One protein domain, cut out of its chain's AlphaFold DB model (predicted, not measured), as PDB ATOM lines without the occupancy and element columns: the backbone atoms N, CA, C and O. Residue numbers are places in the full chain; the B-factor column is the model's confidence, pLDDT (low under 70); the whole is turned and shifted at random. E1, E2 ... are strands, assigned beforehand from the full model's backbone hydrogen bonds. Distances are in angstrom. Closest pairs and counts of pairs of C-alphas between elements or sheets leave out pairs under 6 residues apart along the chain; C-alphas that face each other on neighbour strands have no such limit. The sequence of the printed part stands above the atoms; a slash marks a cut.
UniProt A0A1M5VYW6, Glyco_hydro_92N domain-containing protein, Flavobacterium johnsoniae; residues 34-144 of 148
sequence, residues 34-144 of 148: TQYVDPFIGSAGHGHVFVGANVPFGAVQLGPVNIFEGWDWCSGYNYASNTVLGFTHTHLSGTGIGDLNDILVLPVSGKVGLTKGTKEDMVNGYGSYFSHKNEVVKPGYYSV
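Overview. This is residues 34 to 144 of the 148 residues of the protein "Glyco_hydro_92N domain-containing protein" of Flavobacterium johnsoniae (UniProt A0A1M5VYW6). With little regular structure, loops wind round the short hairpin E1-E2; hairpin E3-E4 covers one side, and a loop around Lys 111 makes one end. The 111 printed residues have no named helix and four strands in two antiparallel sheets, all strand, with only 14 residues in named elements. The whole is compact, radius of gyration of the C-alphas 13.4 A, spanning 40 by 26 by 26 A.

Along the chain. E1 is residues 63 to 65, E2 residues 86 to 88; C-alpha 63 is at (31.502, -36.564, -6.106). E3, residues 135 to 138, is 10.3 A long; E4, residues 141 to 144, is 10.5 A long, and C-alpha 144 is at (34.245, -42.055, 2.224).

Arrangement. Hairpin E1-E2 is antiparallel, N 65 and O 86 within hydrogen-bond range at 2.9 A. So is hairpin E3-E4, N 136 and O 143 at 2.8 A. The closest C-alphas of E1 and E4, Gly 63 and Tyr 142, are 7.0 A apart.

Size, cuts and confidence. The C-alphas farthest apart, of Tyr 36 and Lys 111, are 41.1 A apart. The printed part has no cut, links E1-E2 and E2-E3 are long, and no printed residue is under pLDDT 70.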
ATOM      1  N   THR A  34      13.860 -37.264   2.561       95.94
ATOM      2  CA  THR A  34      15.160 -37.685   2.004       95.94
ATOM      3  C   THR A  34      15.550 -39.104   2.413       95.94
ATOM      4  O   THR A  34      16.348 -39.730   1.725       95.94
ATOM      5  N   GLN A  35      14.936 -39.644   3.473       95.44
ATOM      6  CA  GLN A  35      15.159 -41.018   3.932       95.44
ATOM      7  C   GLN A  35      14.744 -42.089   2.909       95.44
ATOM      8  O   GLN A  35      15.179 -43.229   3.020       95.44
ATOM      9  N   TYR A  36      13.889 -41.741   1.944       97.19
ATOM     10  CA  TYR A  36      13.410 -42.665   0.913       97.19
ATOM     11  C   TYR A  36      14.295 -42.699  -0.336       97.19
ATOM     12  O   TYR A  36      14.036 -43.482  -1.245       97.19
ATOM     13  N   VAL A  37      15.302 -41.829  -0.415       97.88
ATOM     14  CA  VAL A  37      16.193 -41.749  -1.571       97.88
ATOM     15  C   VAL A  37      17.408 -42.628  -1.313       97.88
ATOM     16  O   VAL A  37      18.130 -42.409  -0.343       97.88
ATOM     17  N   ASP A  38      17.657 -43.568  -2.220       97.81
ATOM     18  CA  ASP A  38      18.901 -44.333  -2.291       97.81
ATOM     19  C   ASP A  38      19.692 -43.900  -3.541       97.81
ATOM     20  O   ASP A  38      19.342 -44.300  -4.658       97.81
ATOM     21  N   PRO A  39      20.736 -43.061  -3.387       97.38
ATOM     22  CA  PRO A  39      21.543 -42.586  -4.510       97.38
ATOM     23  C   PRO A  39      22.362 -43.677  -5.211       97.38
ATOM     24  O   PRO A  39      22.870 -43.430  -6.303       97.38
ATOM     25  N   PHE A  40      22.512 -44.869  -4.626       98.25
ATOM     26  CA  PHE A  40      23.246 -45.956  -5.274       98.25
ATOM     27  C   PHE A  40      22.433 -46.667  -6.359       98.25
ATOM     28  O   PHE A  40      23.017 -47.361  -7.198       98.25
ATOM     29  N   ILE A  41      21.109 -46.505  -6.390       98.44
ATOM     30  CA  ILE A  41      20.265 -47.118  -7.419       98.44
ATOM     31  C   ILE A  41      20.681 -46.588  -8.799       98.44
ATOM     32  O   ILE A  41      20.538 -45.407  -9.097       98.44
ATOM     33  N   GLY A  42      21.180 -47.485  -9.654       98.06
ATOM     34  CA  GLY A  42      21.682 -47.153 -10.992       98.06
ATOM     35  C   GLY A  42      23.164 -46.762 -11.051       98.06
ATOM     36  O   GLY A  42      23.651 -46.410 -12.122       98.06
ATOM     37  N   SER A  43      23.896 -46.834  -9.934       98.12
ATOM     38  CA  SER A  43      25.340 -46.535  -9.888       98.12
ATOM     39  C   SER A  43      26.234 -47.726 -10.245       98.12
ATOM     40  O   SER A  43      27.434 -47.559 -10.402       98.12
ATOM     41  N   ALA A  44      25.671 -48.928 -10.381       96.69
ATOM     42  CA  ALA A  44      26.364 -50.119 -10.870       96.69
ATOM     43  C   ALA A  44      25.938 -50.440 -12.310       96.69
ATOM     44  O   ALA A  44      24.816 -50.115 -12.714       96.69
ATOM     45  N   GLY A  45      26.791 -51.150 -13.054       95.69
ATOM     46  CA  GLY A  45      26.497 -51.563 -14.432       95.69
ATOM     47  C   GLY A  45      26.093 -50.377 -15.314       95.69
ATOM     48  O   GLY A  45      26.710 -49.321 -15.246       95.69
ATOM     49  N   HIS A  46      25.015 -50.534 -16.082       97.12
ATOM     50  CA  HIS A  46      24.664 -49.636 -17.193       97.12
ATOM     51  C   HIS A  46      23.801 -48.411 -16.824       97.12
ATOM     52  O   HIS A  46      23.224 -47.774 -17.706       97.12
ATOM     53  N   GLY A  47      23.592 -48.128 -15.535       97.62
ATOM     54  CA  GLY A  47      22.732 -47.008 -15.127       97.62
ATOM     55  C   GLY A  47      23.422 -45.647 -15.252       97.62
ATOM     56  O   GLY A  47      22.784 -44.660 -15.613       97.62
ATOM     57  N   HIS A  48      24.730 -45.616 -14.983       97.75
ATOM     58  CA  HIS A  48      25.607 -44.445 -15.100       97.75
ATOM     59  C   HIS A  48      25.107 -43.223 -14.323       97.75
ATOM     60  O   HIS A  48      25.324 -42.085 -14.741       97.75
ATOM     61  N   VAL A  49      24.396 -43.417 -13.212       98.00
ATOM     62  CA  VAL A  49      23.979 -42.278 -12.389       98.00
ATOM     63  C   VAL A  49      25.197 -41.667 -11.698       98.00
ATOM     64  O   VAL A  49      26.184 -42.345 -11.404       98.00
ATOM     65  N   PHE A  50      25.127 -40.368 -11.443       97.75
ATOM     66  CA  PHE A  50      26.088 -39.697 -10.580       97.75
ATOM     67  C   PHE A  50      25.859 -40.101  -9.116       97.75
ATOM     68  O   PHE A  50      24.721 -40.146  -8.648       97.75
ATOM     69  N   VAL A  51      26.954 -40.317  -8.388       98.25
ATOM     70  CA  VAL A  51      26.971 -40.506  -6.935       98.25
ATOM     71  C   VAL A  51      27.820 -39.395  -6.332       98.25
ATOM     72  O   VAL A  51      28.971 -39.221  -6.715       98.25
ATOM     73  N   GLY A  52      27.258 -38.635  -5.394       98.00
ATOM     74  CA  GLY A  52      27.952 -37.532  -4.737       98.00
ATOM     75  C   GLY A  52      26.988 -36.543  -4.085       98.00
ATOM     76  O   GLY A  52      25.784 -36.785  -3.983       98.00
ATOM     77  N   ALA A  53      27.517 -35.412  -3.630       98.25
ATOM     78  CA  ALA A  53      26.745 -34.335  -3.035       98.25
ATOM     79  C   ALA A  53      26.232 -33.368  -4.114       98.25
ATOM     80  O   ALA A  53      27.010 -32.721  -4.818       98.25
ATOM     81  N   ASN A  54      24.909 -33.229  -4.210       97.44
ATOM     82  CA  ASN A  54      24.267 -32.204  -5.022       97.44
ATOM     83  C   ASN A  54      22.995 -31.657  -4.359       97.44
ATOM     84  O   ASN A  54      22.382 -32.282  -3.493       97.44
ATOM     85  N   VAL A  55      22.586 -30.471  -4.799       97.69
ATOM     86  CA  VAL A  55      21.245 -29.930  -4.552       97.69
ATOM     87  C   VAL A  55      20.382 -30.126  -5.803       97.69
ATOM     88  O   VAL A  55      20.940 -30.275  -6.897       97.69
ATOM     89  N   PRO A  56      19.039 -30.110  -5.696       97.62
ATOM     90  CA  PRO A  56      18.170 -30.195  -6.868       97.62
ATOM     91  C   PRO A  56      18.540 -29.137  -7.915       97.62
ATOM     92  O   PRO A  56      18.578 -27.949  -7.605       97.62
ATOM     93  N   PHE A  57      18.821 -29.581  -9.145       97.38
ATOM     94  CA  PHE A  57      19.241 -28.733 -10.273       97.38
ATOM     95  C   PHE A  57      20.534 -27.927 -10.040       97.38
ATOM     96  O   PHE A  57      20.782 -26.937 -10.726       97.38
ATOM     97  N   GLY A  58      21.368 -28.340  -9.081       97.50
ATOM     98  CA  GLY A  58      22.667 -27.723  -8.838       97.50
ATOM     99  C   GLY A  58      23.612 -27.898 -10.028       97.50
ATOM    100  O   GLY A  58      23.739 -28.993 -10.569       97.50
ATOM    101  N   ALA A  59      24.297 -26.818 -10.408       96.50
ATOM    102  CA  ALA A  59      25.295 -26.830 -11.483       96.50
ATOM    103  C   ALA A  59      26.640 -27.451 -11.064       96.50
ATOM    104  O   ALA A  59      27.476 -27.732 -11.915       96.50
ATOM    105  N   VAL A  60      26.847 -27.636  -9.758       97.56
ATOM    106  CA  VAL A  60      28.008 -28.316  -9.183       97.56
ATOM    107  C   VAL A  60      27.535 -29.661  -8.653       97.56
ATOM    108  O   VAL A  60      26.635 -29.715  -7.809       97.56
ATOM    109  N   GLN A  61      28.145 -30.730  -9.148       97.94
ATOM    110  CA  GLN A  61      27.935 -32.092  -8.678       97.94
ATOM    111  C   GLN A  61      29.255 -32.555  -8.066       97.94
ATOM    112  O   GLN A  61      30.167 -32.918  -8.792       97.94
ATOM    113  N   LEU A  62      29.409 -32.471  -6.746       97.81
ATOM    114  CA  LEU A  62      30.678 -32.818  -6.104       97.81
ATOM    115  C   LEU A  62      30.665 -34.299  -5.729       97.81
ATOM    116  O   LEU A  62      29.889 -34.696  -4.859       97.81
ATOM    117  N   GLY A  63      31.508 -35.120  -6.350       98.00
ATOM    118  CA  GLY A  63      31.502 -36.564  -6.106       98.00
ATOM    119  C   GLY A  63      32.837 -37.256  -6.366       98.00
ATOM    120  O   GLY A  63      33.743 -36.658  -6.949       98.00
ATOM    121  N   PRO A  64      32.988 -38.501  -5.882       98.25
ATOM    122  CA  PRO A  64      34.161 -39.325  -6.140       98.25
ATOM    123  C   PRO A  64      34.317 -39.639  -7.631       98.25
ATOM    124  O   PRO A  64      33.340 -39.813  -8.357       98.25
ATOM    125  N   VAL A  65      35.565 -39.815  -8.052       98.00
ATOM    126  CA  VAL A  65      35.913 -40.375  -9.362       98.00
ATOM    127  C   VAL A  65      36.719 -41.644  -9.160       98.00
ATOM    128  O   VAL A  65      37.737 -41.625  -8.471       98.00
ATOM    129  N   ASN A  66      36.293 -42.745  -9.767       97.81
ATOM    130  CA  ASN A  66      37.042 -43.994  -9.766       97.81
ATOM    131  C   ASN A  66      38.066 -44.027 -10.911       97.81
ATOM    132  O   ASN A  66      38.100 -43.166 -11.794       97.81
ATOM    133  N   ILE A  67      38.898 -45.066 -10.945       96.88
ATOM    134  CA  ILE A  67      39.597 -45.404 -12.185       96.88
ATOM    135  C   ILE A  67      38.570 -45.772 -13.252       96.88
ATOM    136  O   ILE A  67      37.642 -46.531 -13.005       96.88
ATOM    137  N   PHE A  68      38.756 -45.218 -14.449       95.00
ATOM    138  CA  PHE A  68      37.940 -45.547 -15.605       95.00
ATOM    139  C   PHE A  68      38.250 -46.973 -16.067       95.00
ATOM    140  O   PHE A  68      39.368 -47.247 -16.508       95.00
ATOM    141  N   GLU A  69      37.259 -47.857 -15.977       94.56
ATOM    142  CA  GLU A  69      37.382 -49.269 -16.369       94.56
ATOM    143  C   GLU A  69      36.568 -49.619 -17.626       94.56
ATOM    144  O   GLU A  69      36.581 -50.759 -18.083       94.56
ATOM    145  N   GLY A  70      35.888 -48.639 -18.225       95.31
ATOM    146  CA  GLY A  70      35.129 -48.827 -19.456       95.31
ATOM    147  C   GLY A  70      33.872 -47.973 -19.512       95.31
ATOM    148  O   GLY A  70      33.685 -47.047 -18.726       95.31
ATOM    149  N   TRP A  71      33.000 -48.308 -20.460       96.56
ATOM    150  CA  TRP A  71      31.767 -47.570 -20.738       96.56
ATOM    151  C   TRP A  71      30.871 -47.380 -19.505       96.56
ATOM    152  O   TRP A  71      30.301 -46.308 -19.334       96.56
ATOM    153  N   ASP A  72      30.842 -48.349 -18.590       97.56
ATOM    154  CA  ASP A  72      30.007 -48.276 -17.384       97.56
ATOM    155  C   ASP A  72      30.462 -47.210 -16.359       97.56
ATOM    156  O   ASP A  72      29.773 -46.955 -15.372       97.56
ATOM    157  N   TRP A  73      31.612 -46.557 -16.578       97.12
ATOM    158  CA  TRP A  73      32.165 -45.489 -15.732       97.12
ATOM    159  C   TRP A  73      31.897 -44.081 -16.290       97.12
ATOM    160  O   TRP A  73      32.584 -43.130 -15.919       97.12
ATOM    161  N   CYS A  74      30.911 -43.916 -17.180       97.00
ATOM    162  CA  CYS A  74      30.622 -42.623 -17.820       97.00
ATOM    163  C   CYS A  74      30.379 -41.472 -16.827       97.00
ATOM    164  O   CYS A  74      30.778 -40.344 -17.108       97.00
ATOM    165  N   SER A  75      29.762 -41.731 -15.669       97.06
ATOM    166  CA  SER A  75      29.506 -40.704 -14.646       97.06
ATOM    167  C   SER A  75      30.717 -40.383 -13.768       97.06
ATOM    168  O   SER A  75      30.619 -39.526 -12.892       97.06
ATOM    169  N   GLY A  76      31.842 -41.074 -13.962       97.38
ATOM    170  CA  GLY A  76      33.018 -41.007 -13.094       97.38
ATOM    171  C   GLY A  76      32.969 -41.976 -11.908       97.38
ATOM    172  O   GLY A  76      34.019 -42.270 -11.342       97.38
ATOM    173  N   TYR A  77      31.803 -42.538 -11.571       98.31
ATOM    174  CA  TYR A  77      31.635 -43.500 -10.481       98.31
ATOM    175  C   TYR A  77      30.894 -44.754 -10.953       98.31
ATOM    176  O   TYR A  77      29.866 -44.661 -11.619       98.31
ATOM    177  N   ASN A  78      31.373 -45.927 -10.544       98.25
ATOM    178  CA  ASN A  78      30.642 -47.181 -10.643       98.25
ATOM    179  C   ASN A  78      30.769 -47.958  -9.329       98.25
ATOM    180  O   ASN A  78      31.877 -48.188  -8.846       98.25
ATOM    181  N   TYR A  79      29.649 -48.429  -8.781       98.38
ATOM    182  CA  TYR A  79      29.609 -49.155  -7.504       98.38
ATOM    183  C   TYR A  79      30.416 -50.464  -7.509       98.38
ATOM    184  O   TYR A  79      30.703 -51.014  -6.458       98.38
ATOM    185  N   ALA A  80      30.785 -51.007  -8.670       97.50
ATOM    186  CA  ALA A  80      31.684 -52.160  -8.726       97.50
ATOM    187  C   ALA A  80      33.151 -51.802  -8.404       97.50
ATOM    188  O   ALA A  80      33.970 -52.703  -8.201       97.50
ATOM    189  N   SER A  81      33.506 -50.512  -8.395       97.50
ATOM    190  CA  SER A  81      34.870 -50.048  -8.166       97.50
ATOM    191  C   SER A  81      35.168 -49.832  -6.686       97.50
ATOM    192  O   SER A  81      34.338 -49.365  -5.917       97.50
ATOM    193  N   ASN A  82      36.414 -50.093  -6.315       97.38
ATOM    194  CA  ASN A  82      36.965 -49.869  -4.979       97.38
ATOM    195  C   ASN A  82      38.100 -48.830  -4.992       97.38
ATOM    196  O   ASN A  82      38.985 -48.854  -4.139       97.38
ATOM    197  N   THR A  83      38.111 -47.947  -5.995       97.81
ATOM    198  CA  THR A  83      39.158 -46.938  -6.201       97.81
ATOM    199  C   THR A  83      38.589 -45.527  -6.164       97.81
ATOM    200  O   THR A  83      37.518 -45.285  -6.703       97.81
ATOM    201  N   VAL A  84      39.310 -44.569  -5.588       97.75
ATOM    202  CA  VAL A  84      38.991 -43.134  -5.661       97.75
ATOM    203  C   VAL A  84      40.246 -42.382  -6.079       97.75
ATOM    204  O   VAL A  84      41.252 -42.382  -5.375       97.75
ATOM    205  N   LEU A  85      40.194 -41.722  -7.231       96.81
ATOM    206  CA  LEU A  85      41.232 -40.809  -7.714       96.81
ATOM    207  C   LEU A  85      41.161 -39.441  -7.027       96.81
ATOM    208  O   LEU A  85      42.168 -38.744  -6.934       96.81
ATOM    209  N   GLY A  86      39.978 -39.066  -6.549       97.25
ATOM    210  CA  GLY A  86      39.685 -37.812  -5.868       97.25
ATOM    211  C   GLY A  86      38.225 -37.432  -6.063       97.25
ATOM    212  O   GLY A  86      37.402 -38.283  -6.406       97.25
ATOM    213  N   PHE A  87      37.925 -36.156  -5.853       98.56
ATOM    214  CA  PHE A  87      36.583 -35.594  -5.925       98.56
ATOM    215  C   PHE A  87      36.531 -34.491  -6.979       98.56
ATOM    216  O   PHE A  87      37.259 -33.501  -6.862       98.56
ATOM    217  N   THR A  88      35.708 -34.665  -8.008       98.38
ATOM    218  CA  THR A  88      35.484 -33.657  -9.057       98.38
ATOM    219  C   THR A  88      34.184 -32.907  -8.824       98.38
ATOM    220  O   THR A  88      33.375 -33.298  -7.984       98.38
ATOM    221  N   HIS A  89      34.014 -31.780  -9.515       98.31
ATOM    222  CA  HIS A  89      32.945 -30.813  -9.244       98.31
ATOM    223  C   HIS A  89      31.858 -30.773 -10.326       98.31
ATOM    224  O   HIS A  89      30.840 -30.100 -10.148       98.31
ATOM    225  N   THR A  90      32.063 -31.475 -11.439       98.19
ATOM    226  CA  THR A  90      31.145 -31.526 -12.580       98.19
ATOM    227  C   THR A  90      30.977 -32.969 -13.042       98.19
ATOM    228  O   THR A  90      31.959 -33.670 -13.278       98.19
ATOM    229  N   HIS A  91      29.733 -33.436 -13.161       98.06
ATOM    230  CA  HIS A  91      29.423 -34.802 -13.596       98.06
ATOM    231  C   HIS A  91      28.150 -34.842 -14.437       98.06
ATOM    232  O   HIS A  91      27.202 -34.086 -14.211       98.06
ATOM    233  N   LEU A  92      28.113 -35.777 -15.381       97.75
ATOM    234  CA  LEU A  92      26.901 -36.152 -16.097       97.75
ATOM    235  C   LEU A  92      26.259 -37.362 -15.411       97.75
ATOM    236  O   LEU A  92      26.951 -38.262 -14.941       97.75
ATOM    237  N   SER A  93      24.926 -37.382 -15.349       97.62
ATOM    238  CA  SER A  93      24.163 -38.458 -14.710       97.62
ATOM    239  C   SER A  93      23.259 -39.143 -15.729       97.62
ATOM    240  O   SER A  93      22.342 -38.517 -16.258       97.62
ATOM    241  N   GLY A  94      23.494 -40.431 -15.969       97.69
ATOM    242  CA  GLY A  94      22.699 -41.288 -16.852       97.69
ATOM    243  C   GLY A  94      23.052 -41.179 -18.337       97.69
ATOM    244  O   GLY A  94      22.226 -41.511 -19.185       97.69
ATOM    245  N   THR A  95      24.240 -40.675 -18.684       97.88
ATOM    246  CA  THR A  95      24.662 -40.532 -20.085       97.88
ATOM    247  C   THR A  95      25.305 -41.806 -20.626       97.88
ATOM    248  O   THR A  95      25.897 -42.592 -19.894       97.88
ATOM    249  N   GLY A  96      25.217 -42.004 -21.943       96.31
ATOM    250  CA  GLY A  96      25.893 -43.100 -22.650       96.31
ATOM    251  C   GLY A  96      27.302 -42.755 -23.144       96.31
ATOM    252  O   GLY A  96      27.908 -43.564 -23.839       96.31
ATOM    253  N   ILE A  97      27.799 -41.552 -22.854       96.38
ATOM    254  CA  ILE A  97      29.155 -41.085 -23.164       96.38
ATOM    255  C   ILE A  97      29.628 -40.257 -21.964       96.38
ATOM    256  O   ILE A  97      28.849 -39.473 -21.412       96.38
ATOM    257  N   GLY A  98      30.878 -40.472 -21.553       94.81
ATOM    258  CA  GLY A  98      31.516 -39.732 -20.468       94.81
ATOM    259  C   GLY A  98      32.082 -38.396 -20.943       94.81
ATOM    260  O   GLY A  98      32.642 -38.308 -22.034       94.81
ATOM    261  N   ASP A  99      31.936 -37.379 -20.101       96.06
ATOM    262  CA  ASP A  99      32.531 -36.043 -20.222       96.06
ATOM    263  C   ASP A  99      32.538 -35.402 -18.814       96.06
ATOM    264  O   ASP A  99      32.179 -36.071 -17.835       96.06
ATOM    265  N   LEU A 100      32.909 -34.125 -18.692       96.69
ATOM    266  CA  LEU A 100      33.082 -33.414 -17.418       96.69
ATOM    267  C   LEU A 100      34.170 -34.079 -16.550       96.69
ATOM    268  O   LEU A 100      35.252 -34.379 -17.051       96.69
ATOM    269  N   ASN A 101      33.909 -34.332 -15.262       94.94
ATOM    270  CA  ASN A 101      34.911 -34.725 -14.263       94.94
ATOM    271  C   ASN A 101      36.003 -33.654 -14.081       94.94
ATOM    272  O   ASN A 101      37.198 -33.951 -13.988       94.94
ATOM    273  N   ASP A 102      35.593 -32.389 -14.016       97.44
ATOM    274  CA  ASP A 102      36.505 -31.256 -13.896       97.44
ATOM    275  C   ASP A 102      36.842 -30.935 -12.435       97.44
ATOM    276  O   ASP A 102      36.047 -31.143 -11.513       97.44
ATOM    277  N   ILE A 103      38.023 -30.335 -12.240       97.56
ATOM    278  CA  ILE A 103      38.524 -29.843 -10.947       97.56
ATOM    279  C   ILE A 103      38.623 -30.980  -9.921       97.56
ATOM    280  O   ILE A 103      37.817 -31.094  -8.998       97.56
ATOM    281  N   LEU A 104      39.645 -31.821 -10.082       97.19
ATOM    282  CA  LEU A 104      39.943 -32.913  -9.159       97.19
ATOM    283  C   LEU A 104      40.601 -32.384  -7.879       97.19
ATOM    284  O   LEU A 104      41.684 -31.795  -7.922       97.19
ATOM    285  N   VAL A 105      39.988 -32.668  -6.734       97.44
ATOM    286  CA  VAL A 105      40.564 -32.436  -5.407       97.44
ATOM    287  C   VAL A 105      40.754 -33.776  -4.711       97.44
ATOM    288  O   VAL A 105      39.805 -34.531  -4.530       97.44
ATOM    289  N   LEU A 106      41.982 -34.070  -4.291       95.75
ATOM    290  CA  LEU A 106      42.307 -35.262  -3.512       95.75
ATOM    291  C   LEU A 106      42.933 -34.827  -2.180       95.75
ATOM    292  O   LEU A 106      44.002 -34.210  -2.200       95.75
ATOM    293  N   PRO A 107      42.318 -35.134  -1.024       94.12
ATOM    294  CA  PRO A 107      43.018 -35.019   0.246       94.12
ATOM    295  C   PRO A 107      44.156 -36.045   0.280       94.12
ATOM    296  O   PRO A 107      43.954 -37.216  -0.033       94.12
ATOM    297  N   VAL A 108      45.357 -35.604   0.646       91.75
ATOM    298  CA  VAL A 108      46.554 -36.453   0.683       91.75
ATOM    299  C   VAL A 108      47.249 -36.345   2.029       91.75
ATOM    300  O   VAL A 108      47.331 -35.265   2.619       91.75
ATOM    301  N   SER A 109      47.785 -37.470   2.492       90.94
ATOM    302  CA  SER A 109      48.680 -37.547   3.639       90.94
ATOM    303  C   SER A 109      50.062 -38.033   3.178       90.94
ATOM    304  O   SER A 109      50.185 -38.828   2.246       90.94
ATOM    305  N   GLY A 110      51.136 -37.522   3.787       88.06
ATOM    306  CA  GLY A 110      52.499 -37.961   3.473       88.06
ATOM    307  C   GLY A 110      52.995 -37.579   2.070       88.06
ATOM    308  O   GLY A 110      52.853 -36.437   1.630       88.06
ATOM    309  N   LYS A 111      53.674 -38.516   1.392       87.44
ATOM    310  CA  LYS A 111      54.307 -38.271   0.087       87.44
ATOM    311  C   LYS A 111      53.253 -38.231  -1.020       87.44
ATOM    312  O   LYS A 111      52.553 -39.210  -1.256       87.44
ATOM    313  N   VAL A 112      53.222 -37.126  -1.757       85.69
ATOM    314  CA  VAL A 112      52.288 -36.932  -2.871       85.69
ATOM    315  C   VAL A 112      52.831 -37.591  -4.142       85.69
ATOM    316  O   VAL A 112      53.897 -37.218  -4.636       85.69
ATOM    317  N   GLY A 113      52.098 -38.569  -4.677       87.88
ATOM    318  CA  GLY A 113      52.312 -39.084  -6.031       87.88
ATOM    319  C   GLY A 113      51.748 -38.096  -7.050       87.88
ATOM    320  O   GLY A 113      50.609 -37.670  -6.920       87.88
ATOM    321  N   LEU A 114      52.538 -37.697  -8.047       90.44
ATOM    322  CA  LEU A 114      52.102 -36.730  -9.071       90.44
ATOM    323  C   LEU A 114      51.574 -37.401 -10.344       90.44
ATOM    324  O   LEU A 114      51.066 -36.738 -11.244       90.44
ATOM    325  N   THR A 115      51.686 -38.722 -10.419       94.75
ATOM    326  CA  THR A 115      51.143 -39.545 -11.496       94.75
ATOM    327  C   THR A 115      49.857 -40.209 -11.036       94.75
ATOM    328  O   THR A 115      49.727 -40.572  -9.870       94.75
ATOM    329  N   LYS A 116      48.911 -40.394 -11.954       94.88
ATOM    330  CA  LYS A 116      47.669 -41.125 -11.688       94.88
ATOM    331  C   LYS A 116      47.984 -42.559 -11.246       94.88
ATOM    332  O   LYS A 116      48.784 -43.219 -11.905       94.88
ATOM    333  N   GLY A 117      47.377 -43.019 -10.150       94.44
ATOM    334  CA  GLY A 117      47.449 -44.421  -9.735       94.44
ATOM    335  C   GLY A 117      46.723 -45.349 -10.709       94.44
ATOM    336  O   GLY A 117      45.849 -44.920 -11.470       94.44
ATOM    337  N   THR A 118      47.087 -46.627 -10.695       95.19
ATOM    338  CA  THR A 118      46.354 -47.676 -11.418       95.19
ATOM    339  C   THR A 118      45.521 -48.499 -10.445       95.19
ATOM    340  O   THR A 118      45.626 -48.348  -9.227       95.19
ATOM    341  N   LYS A 119      44.664 -49.376 -10.971       93.00
ATOM    342  CA  LYS A 119      43.834 -50.240 -10.131       93.00
ATOM    343  C   LYS A 119      44.697 -51.195  -9.307       93.00
ATOM    344  O   LYS A 119      44.338 -51.537  -8.185       93.00
ATOM    345  N   GLU A 120      45.850 -51.578  -9.838       94.00
ATOM    346  CA  GLU A 120      46.822 -52.474  -9.217       94.00
ATOM    347  C   GLU A 120      47.831 -51.732  -8.328       94.00
ATOM    348  O   GLU A 120      48.414 -52.345  -7.437       94.00
ATOM    349  N   ASP A 121      48.041 -50.430  -8.554       92.06
ATOM    350  CA  ASP A 121      49.019 -49.620  -7.823       92.06
ATOM    351  C   ASP A 121      48.527 -48.185  -7.568       92.06
ATOM    352  O   ASP A 121      48.795 -47.242  -8.320       92.06
ATOM    353  N   MET A 122      47.843 -48.016  -6.436       90.69
ATOM    354  CA  MET A 122      47.516 -46.704  -5.862       90.69
ATOM    355  C   MET A 122      48.594 -46.171  -4.912       90.69
ATOM    356  O   MET A 122      48.539 -45.020  -4.469       90.69
ATOM    357  N   VAL A 123      49.587 -46.991  -4.560       86.94
ATOM    358  CA  VAL A 123      50.618 -46.617  -3.586       86.94
ATOM    359  C   VAL A 123      51.564 -45.598  -4.211       86.94
ATOM    360  O   VAL A 123      51.831 -44.557  -3.600       86.94
ATOM    361  N   ASN A 124      52.005 -45.850  -5.444       89.12
ATOM    362  CA  ASN A 124      52.983 -45.009  -6.136       89.12
ATOM    363  C   ASN A 124      52.364 -43.833  -6.912       89.12
ATOM    364  O   ASN A 124      53.089 -42.920  -7.310       89.12
ATOM    365  N   GLY A 125      51.040 -43.816  -7.094       93.12
ATOM    366  CA  GLY A 125      50.302 -42.713  -7.714       93.12
ATOM    367  C   GLY A 125      49.473 -41.875  -6.733       93.12
ATOM    368  O   GLY A 125      49.473 -42.102  -5.519       93.12
ATOM    369  N   TYR A 126      48.758 -40.883  -7.270       94.94
ATOM    370  CA  TYR A 126      47.632 -40.261  -6.579       94.94
ATOM    371  C   TYR A 126      46.387 -41.141  -6.699       94.94
ATOM    372  O   TYR A 126      46.188 -41.840  -7.694       94.94
ATOM    373  N   GLY A 127      45.538 -41.049  -5.685       95.38
ATOM    374  CA  GLY A 127      44.361 -41.881  -5.504       95.38
ATOM    375  C   GLY A 127      44.496 -42.762  -4.270       95.38
ATOM    376  O   GLY A 127      45.522 -42.765  -3.583       95.38
ATOM    377  N   SER A 128      43.428 -43.480  -3.974       96.25
ATOM    378  CA  SER A 128      43.339 -44.387  -2.844       96.25
ATOM    379  C   SER A 128      42.367 -45.520  -3.146       96.25
ATOM    380  O   SER A 128      41.494 -45.395  -4.010       96.25
ATOM    381  N   TYR A 129      42.520 -46.625  -2.427       97.19
ATOM    382  CA  TYR A 129      41.452 -47.608  -2.318       97.19
ATOM    383  C   TYR A 129      40.418 -47.138  -1.293       97.19
ATOM    384  O   TYR A 129      40.678 -46.257  -0.466       97.19
ATOM    385  N   PHE A 130      39.232 -47.724  -1.369       97.75
ATOM    386  CA  PHE A 130      38.219 -47.586  -0.335       97.75
ATOM    387  C   PHE A 130      37.357 -48.846  -0.251       97.75
ATOM    388  O   PHE A 130      37.391 -49.724  -1.118       97.75
ATOM    389  N   SER A 131      36.524 -48.909   0.785       98.38
ATOM    390  CA  SER A 131      35.474 -49.916   0.921       98.38
ATOM    391  C   SER A 131      34.107 -49.252   1.032       98.38
ATOM    392  O   SER A 131      33.942 -48.348   1.849       98.38
ATOM    393  N   HIS A 132      33.096 -49.778   0.329       98.38
ATOM    394  CA  HIS A 132      31.699 -49.345   0.494       98.38
ATOM    395  C   HIS A 132      31.189 -49.475   1.938       98.38
ATOM    396  O   HIS A 132      30.240 -48.800   2.323       98.38
ATOM    397  N   LYS A 133      31.830 -50.301   2.782       98.38
ATOM    398  CA  LYS A 133      31.526 -50.368   4.224       98.38
ATOM    399  C   LYS A 133      31.785 -49.044   4.950       98.38
ATOM    400  O   LYS A 133      31.150 -48.785   5.966       98.38
ATOM    401  N   ASN A 134      32.713 -48.241   4.433       98.00
ATOM    402  CA  ASN A 134      33.101 -46.936   4.964       98.00
ATOM    403  C   ASN A 134      32.638 -45.789   4.052       98.00
ATOM    404  O   ASN A 134      33.163 -44.680   4.147       98.00
ATOM    405  N   GLU A 135      31.691 -46.057   3.153       98.62
ATOM    406  CA  GLU A 135      31.102 -45.076   2.252       98.62
ATOM    407  C   GLU A 135      29.691 -44.725   2.725       98.62
ATOM    408  O   GLU A 135      28.893 -45.589   3.089       98.62
ATOM    409  N   VAL A 136      29.378 -43.434   2.734       98.50
ATOM    410  CA  VAL A 136      28.066 -42.919   3.117       98.50
ATOM    411  C   VAL A 136      27.594 -41.957   2.047       98.50
ATOM    412  O   VAL A 136      28.257 -40.962   1.757       98.50
ATOM    413  N   VAL A 137      26.404 -42.226   1.514       98.25
ATOM    414  CA  VAL A 137      25.773 -41.403   0.483       98.25
ATOM    415  C   VAL A 137      24.340 -41.099   0.883       98.25
ATOM    416  O   VAL A 137      23.584 -41.988   1.278       98.25
ATOM    417  N   LYS A 138      23.975 -39.819   0.838       97.69
ATOM    418  CA  LYS A 138      22.636 -39.296   1.136       97.69
ATOM    419  C   LYS A 138      22.362 -38.107   0.210       97.69
ATOM    420  O   LYS A 138      23.314 -37.498  -0.275       97.69
ATOM    421  N   PRO A 139      21.100 -37.709  -0.016       97.81
ATOM    422  CA  PRO A 139      20.814 -36.480  -0.753       97.81
ATOM    423  C   PRO A 139      21.597 -35.283  -0.187       97.81
ATOM    424  O   PRO A 139      21.489 -34.972   0.999       97.81
ATOM    425  N   GLY A 140      22.415 -34.646  -1.030       97.69
ATOM    426  CA  GLY A 140      23.271 -33.520  -0.644       97.69
ATOM    427  C   GLY A 140      24.531 -33.864   0.155       97.69
ATOM    428  O   GLY A 140      25.209 -32.941   0.604       97.69
ATOM    429  N   TYR A 141      24.877 -35.142   0.343       98.25
ATOM    430  CA  TYR A 141      26.039 -35.539   1.138       98.25
ATOM    431  C   TYR A 141      26.722 -36.806   0.619       98.25
ATOM    432  O   TYR A 141      26.085 -37.833   0.386       98.25
ATOM    433  N   TYR A 142      28.048 -36.747   0.545       98.56
ATOM    434  CA  TYR A 142      28.910 -37.883   0.262       98.56
ATOM    435  C   TYR A 142      30.097 -37.872   1.225       98.56
ATOM    436  O   TYR A 142      30.695 -36.821   1.465       98.56
ATOM    437  N   SER A 143      30.464 -39.035   1.751       98.31
ATOM    438  CA  SER A 143      31.720 -39.222   2.477       98.31
ATOM    439  C   SER A 143      32.248 -40.631   2.297       98.31
ATOM    440  O   SER A 143      31.473 -41.586   2.303       98.31
ATOM    441  N   VAL A 144      33.567 -40.763   2.253       98.50
ATOM    442  CA  VAL A 144      34.245 -42.055   2.224       98.50
ATOM    443  C   VAL A 144      35.538 -41.969   3.024       98.50
ATOM    444  O   VAL A 144      36.204 -40.930   3.018       98.50
TER     445      VAL A 144